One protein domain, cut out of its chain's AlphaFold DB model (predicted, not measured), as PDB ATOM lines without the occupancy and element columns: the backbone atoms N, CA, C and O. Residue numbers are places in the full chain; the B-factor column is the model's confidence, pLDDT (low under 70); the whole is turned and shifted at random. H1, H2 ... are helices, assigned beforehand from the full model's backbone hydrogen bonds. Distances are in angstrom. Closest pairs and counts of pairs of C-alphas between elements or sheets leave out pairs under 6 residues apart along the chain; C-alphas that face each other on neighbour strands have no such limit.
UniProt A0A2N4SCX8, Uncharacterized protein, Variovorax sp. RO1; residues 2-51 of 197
ATOM      1  N   LEU A   2      19.398  -9.966   2.434       67.19
ATOM      2  CA  LEU A   2      18.247  -9.730   3.330       67.19
ATOM      3  C   LEU A   2      18.489  -9.981   4.838       67.19
ATOM      4  O   LEU A   2      18.168  -9.092   5.616       67.19
ATOM      5  N   PRO A   3      19.097 -11.099   5.295       75.56
ATOM      6  CA  PRO A   3      19.313 -11.309   6.731       75.56
ATOM      7  C   PRO A   3      20.264 -10.288   7.366       75.56
ATOM      8  O   PRO A   3      19.973  -9.774   8.440       75.56
ATOM      9  N   LEU A   4      21.367  -9.951   6.685       73.38
ATOM     10  CA  LEU A   4      22.310  -8.931   7.151       73.38
ATOM     11  C   LEU A   4      21.659  -7.544   7.135       73.38
ATOM     12  O   LEU A   4      21.823  -6.790   8.087       73.38
ATOM     13  N   MET A   5      20.875  -7.241   6.093       76.94
ATOM     14  CA  MET A   5      20.125  -5.986   5.993       76.94
ATOM     15  C   MET A   5      19.184  -5.823   7.183       76.94
ATOM     16  O   MET A   5      19.284  -4.846   7.921       76.94
ATOM     17  N   THR A   6      18.347  -6.832   7.422       81.44
ATOM     18  CA  THR A   6      17.463  -6.904   8.583       81.44
ATOM     19  C   THR A   6      18.237  -6.745   9.886       81.44
ATOM     20  O   THR A   6      17.857  -5.923  10.707       81.44
ATOM     21  N   MET A   7      19.335  -7.478  10.093       82.00
ATOM     22  CA  MET A   7      20.105  -7.407  11.342       82.00
ATOM     23  C   MET A   7      20.691  -6.019  11.616       82.00
ATOM     24  O   MET A   7      20.699  -5.592  12.771       82.00
ATOM     25  N   VAL A   8      21.177  -5.332  10.579       82.62
ATOM     26  CA  VAL A   8      21.788  -4.004  10.703       82.62
ATOM     27  C   VAL A   8      20.745  -2.940  11.030       82.62
ATOM     28  O   VAL A   8      20.996  -2.125  11.910       82.62
ATOM     29  N   VAL A   9      19.590  -2.932  10.351       85.38
ATOM     30  CA  VAL A   9      18.619  -1.828  10.500       85.38
ATOM     31  C   VAL A   9      17.546  -2.064  11.563       85.38
ATOM     32  O   VAL A   9      16.974  -1.099  12.058       85.38
ATOM     33  N   ARG A  10      17.284  -3.322  11.943       84.81
ATOM     34  CA  ARG A  10      16.241  -3.670  12.923       84.81
ATOM     35  C   ARG A  10      16.629  -3.336  14.361       84.81
ATOM     36  O   ARG A  10      15.761  -3.034  15.173       84.81
ATOM     37  N   ASP A  11      17.915  -3.433  14.699       85.00
ATOM     38  CA  ASP A  11      18.416  -3.159  16.049       85.00
ATOM     39  C   ASP A  11      19.349  -1.946  16.043       85.00
ATOM     40  O   ASP A  11      20.435  -1.963  15.460       85.00
ATOM     41  N   VAL A  12      18.943  -0.904  16.770       83.19
ATOM     42  CA  VAL A  12      19.710   0.336  16.945       83.19
ATOM     43  C   VAL A  12      21.115   0.073  17.493       83.19
ATOM     44  O   VAL A  12      22.047   0.799  17.161       83.19
ATOM     45  N   ARG A  13      21.313  -0.955  18.325       87.56
ATOM     46  CA  ARG A  13      22.632  -1.304  18.877       87.56
ATOM     47  C   ARG A  13      23.562  -1.853  17.803       87.56
ATOM     48  O   ARG A  13      24.738  -1.489  17.782       87.56
ATOM     49  N   ASN A  14      23.034  -2.679  16.905       85.38
ATOM     50  CA  ASN A  14      23.792  -3.204  15.772       85.38
ATOM     51  C   ASN A  14      24.179  -2.065  14.833       85.38
ATOM     52  O   ASN A  14      25.338  -1.958  14.442       85.38
ATOM     53  N   HIS A  15      23.232  -1.171  14.540       85.75
ATOM     54  CA  HIS A  15      23.495   0.003  13.717       85.75
ATOM     55  C   HIS A  15      24.542   0.940  14.335       85.75
ATOM     56  O   HIS A  15      25.514   1.297  13.676       85.75
ATOM     57  N   ARG A  16      24.408   1.278  15.623       85.31
ATOM     58  CA  ARG A  16      25.400   2.098  16.339       85.31
ATOM     59  C   ARG A  16      26.785   1.455  16.329       85.31
ATOM     60  O   ARG A  16      27.770   2.171  16.198       85.31
ATOM     61  N   SER A  17      26.860   0.128  16.430       86.62
ATOM     62  CA  SER A  17      28.128  -0.606  16.337       86.62
ATOM     63  C   SER A  17      28.736  -0.518  14.935       86.62
ATOM     64  O   SER A  17      29.938  -0.325  14.819       86.62
ATOM     65  N   LEU A  18      27.914  -0.594  13.880       85.19
ATOM     66  CA  LEU A  18      28.351  -0.377  12.497       85.19
ATOM     67  C   LEU A  18      28.898   1.044  12.293       85.19
ATOM     68  O   LEU A  18      29.954   1.206  11.696       85.19
ATOM     69  N   VAL A  19      28.187   2.067  12.779       84.88
ATOM     70  CA  VAL A  19      28.599   3.470  12.602       84.88
ATOM     71  C   VAL A  19      29.834   3.828  13.434       84.88
ATOM     72  O   VAL A  19      30.574   4.726  13.053       84.88
ATOM     73  N   ALA A  20      30.075   3.135  14.548       86.31
ATOM     74  CA  ALA A  20      31.258   3.336  15.382       86.31
ATOM     75  C   ALA A  20      32.532   2.657  14.836       86.31
ATOM     76  O   ALA A  20      33.617   2.899  15.361       86.31
ATOM     77  N   ASP A  21      32.419   1.790  13.825       88.06
ATOM     78  CA  ASP A  21      33.559   1.106  13.213       88.06
ATOM     79  C   ASP A  21      34.103   1.912  12.024       88.06
ATOM     80  O   ASP A  21      33.798   1.647  10.857       88.06
ATOM     81  N   ASP A  22      34.931   2.915  12.330       86.31
ATOM     82  CA  ASP A  22      35.550   3.802  11.333       86.31
ATOM     83  C   ASP A  22      36.336   3.029  10.264       86.31
ATOM     84  O   ASP A  22      36.354   3.406   9.089       86.31
ATOM     85  N   GLY A  23      36.978   1.925  10.664       88.12
ATOM     86  CA  GLY A  23      37.731   1.068   9.760       88.12
ATOM     87  C   GLY A  23      36.806   0.430   8.733       88.12
ATOM     88  O   GLY A  23      37.037   0.559   7.530       88.12
ATOM     89  N   LEU A  24      35.739  -0.225   9.184       85.31
ATOM     90  CA  LEU A  24      34.748  -0.836   8.305       85.31
ATOM     91  C   LEU A  24      34.087   0.196   7.383       85.31
ATOM     92  O   LEU A  24      33.980  -0.052   6.182       85.31
ATOM     93  N   LEU A  25      33.700   1.362   7.908       86.50
ATOM     94  CA  LEU A  25      33.098   2.430   7.107       86.50
ATOM     95  C   LEU A  25      34.038   2.930   6.006       86.50
ATOM     96  O   LEU A  25      33.614   3.059   4.857       86.50
ATOM     97  N   ALA A  26      35.318   3.143   6.319       85.94
ATOM     98  CA  ALA A  26      36.307   3.563   5.331       85.94
ATOM     99  C   ALA A  26      36.464   2.534   4.200       85.94
ATOM    100  O   ALA A  26      36.546   2.907   3.028       85.94
ATOM    101  N   HIS A  27      36.449   1.236   4.523       84.56
ATOM    102  CA  HIS A  27      36.484   0.181   3.509       84.56
ATOM    103  C   HIS A  27      35.205   0.161   2.661       84.56
ATOM    104  O   HIS A  27      35.293   0.003   1.445       84.56
ATOM    105  N   VAL A  28      34.027   0.337   3.271       83.69
ATOM    106  CA  VAL A  28      32.746   0.402   2.545       83.69
ATOM    107  C   VAL A  28      32.730   1.575   1.564       83.69
ATOM    108  O   VAL A  28      32.384   1.372   0.400       83.69
ATOM    109  N   GLU A  29      33.157   2.766   1.984       82.38
ATOM    110  CA  GLU A  29      33.236   3.934   1.098       82.38
ATOM    111  C   GLU A  29      34.261   3.734  -0.026       82.38
ATOM    112  O   GLU A  29      33.963   4.020  -1.184       82.38
ATOM    113  N   ALA A  30      35.439   3.176   0.272       82.06
ATOM    114  CA  ALA A  30      36.448   2.887  -0.748       82.06
ATOM    115  C   ALA A  30      35.958   1.856  -1.779       82.06
ATOM    116  O   ALA A  30      36.203   2.005  -2.976       82.06
ATOM    117  N   MET A  31      35.250   0.811  -1.338       78.19
ATOM    118  CA  MET A  31      34.674  -0.190  -2.238       78.19
ATOM    119  C   MET A  31      33.545   0.383  -3.094       78.19
ATOM    120  O   MET A  31      33.468   0.044  -4.277       78.19
ATOM    121  N   TYR A  32      32.703   1.241  -2.506       77.00
ATOM    122  CA  TYR A  32      31.628   1.942  -3.203       77.00
ATOM    123  C   TYR A  32      32.178   2.897  -4.268       77.00
ATOM    124  O   TYR A  32      31.683   2.904  -5.385       77.00
ATOM    125  N   ALA A  33      33.230   3.657  -3.957       77.69
ATOM    126  CA  ALA A  33      33.848   4.583  -4.905       77.69
ATOM    127  C   ALA A  33      34.513   3.882  -6.105       77.69
ATOM    128  O   ALA A  33      34.642   4.480  -7.168       77.69
ATOM    129  N   ASN A  34      34.941   2.628  -5.930       72.19
ATOM    130  CA  ASN A  34      35.653   1.848  -6.943       72.19
ATOM    131  C   ASN A  34      34.758   0.839  -7.696       72.19
ATOM    132  O   ASN A  34      35.296   0.009  -8.426       72.19
ATOM    133  N   ASP A  35      33.432   0.849  -7.480       65.94
ATOM    134  CA  ASP A  35      32.450  -0.073  -8.096       65.94
ATOM    135  C   ASP A  35      32.831  -1.570  -8.002       65.94
ATOM    136  O   ASP A  35      32.535  -2.393  -8.869       65.94
ATOM    137  N   SER A  36      33.524  -1.942  -6.924       62.94
ATOM    138  CA  SER A  36      34.249  -3.221  -6.818       62.94
ATOM    139  C   SER A  36      33.396  -4.448  -6.436       62.94
ATOM    140  O   SER A  36      33.887  -5.576  -6.499       62.94
ATOM    141  N   LEU A  37      32.120  -4.269  -6.073       58.50
ATOM    142  CA  LEU A  37      31.149  -5.348  -5.807       58.50
ATOM    143  C   LEU A  37      29.819  -5.060  -6.529       58.50
ATOM    144  O   LEU A  37      29.597  -3.923  -6.946       58.50
ATOM    145  N   PRO A  38      28.898  -6.045  -6.652       62.22
ATOM    146  CA  PRO A  38      27.585  -5.816  -7.248       62.22
ATOM    147  C   PRO A  38      26.875  -4.614  -6.609       62.22
ATOM    148  O   PRO A  38      26.690  -4.570  -5.387       62.22
ATOM    149  N   PHE A  39      26.485  -3.666  -7.465       59.88
ATOM    150  CA  PHE A  39      26.005  -2.318  -7.138       59.88
ATOM    151  C   PHE A  39      24.985  -2.277  -5.984       59.88
ATOM    152  O   PHE A  39      25.085  -1.451  -5.080       59.88
ATOM    153  N   GLU A  40      24.040  -3.219  -5.956       63.44
ATOM    154  CA  GLU A  40      22.932  -3.234  -4.993       63.44
ATOM    155  C   GLU A  40      23.363  -3.545  -3.545       63.44
ATOM    156  O   GLU A  40      22.798  -2.996  -2.598       63.44
ATOM    157  N   ALA A  41      24.377  -4.396  -3.340       63.56
ATOM    158  CA  ALA A  41      24.772  -4.844  -2.000       63.56
ATOM    159  C   ALA A  41      25.631  -3.812  -1.249       63.56
ATOM    160  O   ALA A  41      25.450  -3.610  -0.046       63.56
ATOM    161  N   LEU A  42      26.540  -3.134  -1.960       72.56
ATOM    162  CA  LEU A  42      27.332  -2.025  -1.412       72.56
ATOM    163  C   LEU A  42      26.459  -0.801  -1.136       72.56
ATOM    164  O   LEU A  42      26.624  -0.155  -0.101       72.56
ATOM    165  N   HIS A  43      25.502  -0.511  -2.025       75.31
ATOM    166  CA  HIS A  43      24.586   0.611  -1.850       75.31
ATOM    167  C   HIS A  43      23.777   0.483  -0.554       75.31
ATOM    168  O   HIS A  43      23.593   1.480   0.146       75.31
ATOM    169  N   PHE A  44      23.319  -0.720  -0.191       81.06
ATOM    170  CA  PHE A  44      22.604  -0.901   1.071       81.06
ATOM    171  C   PHE A  44      23.484  -0.594   2.286       81.06
ATOM    172  O   PHE A  44      23.061   0.163   3.151       81.06
ATOM    173  N   LEU A  45      24.690  -1.167   2.373       81.19
ATOM    174  CA  LEU A  45      25.557  -0.979   3.544       81.19
ATOM    175  C   LEU A  45      25.975   0.482   3.703       81.19
ATOM    176  O   LEU A  45      25.950   1.008   4.814       81.19
ATOM    177  N   ARG A  46      26.280   1.148   2.586       83.56
ATOM    178  CA  ARG A  46      26.567   2.580   2.562       83.56
ATOM    179  C   ARG A  46      25.373   3.409   3.031       83.56
ATOM    180  O   ARG A  46      25.518   4.249   3.912       83.56
ATOM    181  N   ALA A  47      24.185   3.152   2.488       84.75
ATOM    182  CA  ALA A  47      22.982   3.875   2.887       84.75
ATOM    183  C   ALA A  47      22.606   3.597   4.354       84.75
ATOM    184  O   ALA A  47      22.243   4.513   5.089       84.75
ATOM    185  N   ALA A  48      22.767   2.355   4.819       86.81
ATOM    186  CA  ALA A  48      22.560   1.984   6.212       86.81
ATOM    187  C   ALA A  48      23.530   2.741   7.129       86.81
ATOM    188  O   ALA A  48      23.095   3.293   8.132       86.81
ATOM    189  N   ALA A  49      24.810   2.865   6.768       85.06
ATOM    190  CA  ALA A  49      25.794   3.649   7.520       85.06
ATOM    191  C   ALA A  49      25.462   5.152   7.615       85.06
ATOM    192  O   ALA A  49      25.990   5.856   8.481       85.06
ATOM    193  N   GLN A  50      24.584   5.658   6.749       86.00
ATOM    194  CA  GLN A  50      24.122   7.046   6.753       86.00
ATOM    195  C   GLN A  50      22.863   7.274   7.596       86.00
ATOM    196  O   GLN A  50      22.552   8.426   7.911       86.00
ATOM    197  N   LEU A  51      22.183   6.204   8.038       90.62
ATOM    198  CA  LEU A  51      21.028   6.336   8.922       90.62
ATOM    199  C   LEU A  51      21.405   7.081  10.205       90.62
ATOM    200  O   LEU A  51      22.447   6.842  10.818       90.62
TER     201      LEU A  51
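What this domain is: This is residues 2 to 51 of the 197 residues of an uncharacterized protein of Variovorax sp. RO1 (UniProt A0A2N4SCX8). Three helices, H1, H2 and H3, make an arch, and the last helix, H4, folds back into its opening, between H1 and H3. H2 crosses from one arm of the arch to the other and caps the far end of H4, while residues 34 to 40, of which 39 to 40 belong to H4, stick out where the chain turns from H3 into H4. The printed part has 50 residues with four named helices, H1 to H4 in chain order, and no named strand: all helix. It is compact, with a radius of gyration of the C-alphas of 10.6 A and spans of 29 by 23 by 14 A.

How they stand to each other: H1, residues 2 to 10, and H2, residues 12 to 19, touch only at the corner, about perpendicular at 76 degrees; their closest C-alphas, of Val 8 and His 15, are 5.3 A apart. H3, residues 22 to 33, only just touches H2, with 3 pairs of C-alphas within 8 A, only at the corner, through its residues 24 to 25; the closest C-alphas, of Val 19 and Leu 25, are 7.2 A apart. H3 forms a helical hairpin with H4, residues 39 to 50, at a steep tilt of 40 degrees, opposite ways; their closest C-alphas, of Tyr 32 and Leu 42, are 6.1 A apart. H4 touches H1 with residues 44 to 48 alone, at a shallow tilt of 12 degrees, the same way; the closest C-alphas, of Val 9 and Ala 48, are 7.0 A apart. H4 touches H2 with residues 48 to 49 alone, about perpendicular at 74 degrees; the closest C-alphas, of Val 19 and Ala 49, are 5.8 A apart. H1 and H3 are apart. The helix packing is mostly crossed, but only just: 1 of 3 pairs is at a shallow tilt, pairs that touch only at the corner left out. Each O i to N i+4 pair is within hydrogen-bond range in H1, H2 and H3, and 7 of 8 are in H4.

Where its parts are: H1 begins at C-alpha 2 (18.247, -9.730, 3.330) and is 11.5 A long; H2 is 10.4 A long. H3 begins at C-alpha 22 (35.550, 3.802, 11.333) and is 16.3 A long. H4 is 16.9 A long and ends at C-alpha 50 (24.122, 7.046, 6.753).

The domain as a whole: The C-alphas of Asp 11 and Asn 34 are the two farthest apart, at 29.2 A. The printed part has no cut, and its three links are tight. The mean pLDDT of the printed part is 79.7; residue 2 and residues 35 to 41 are under 70.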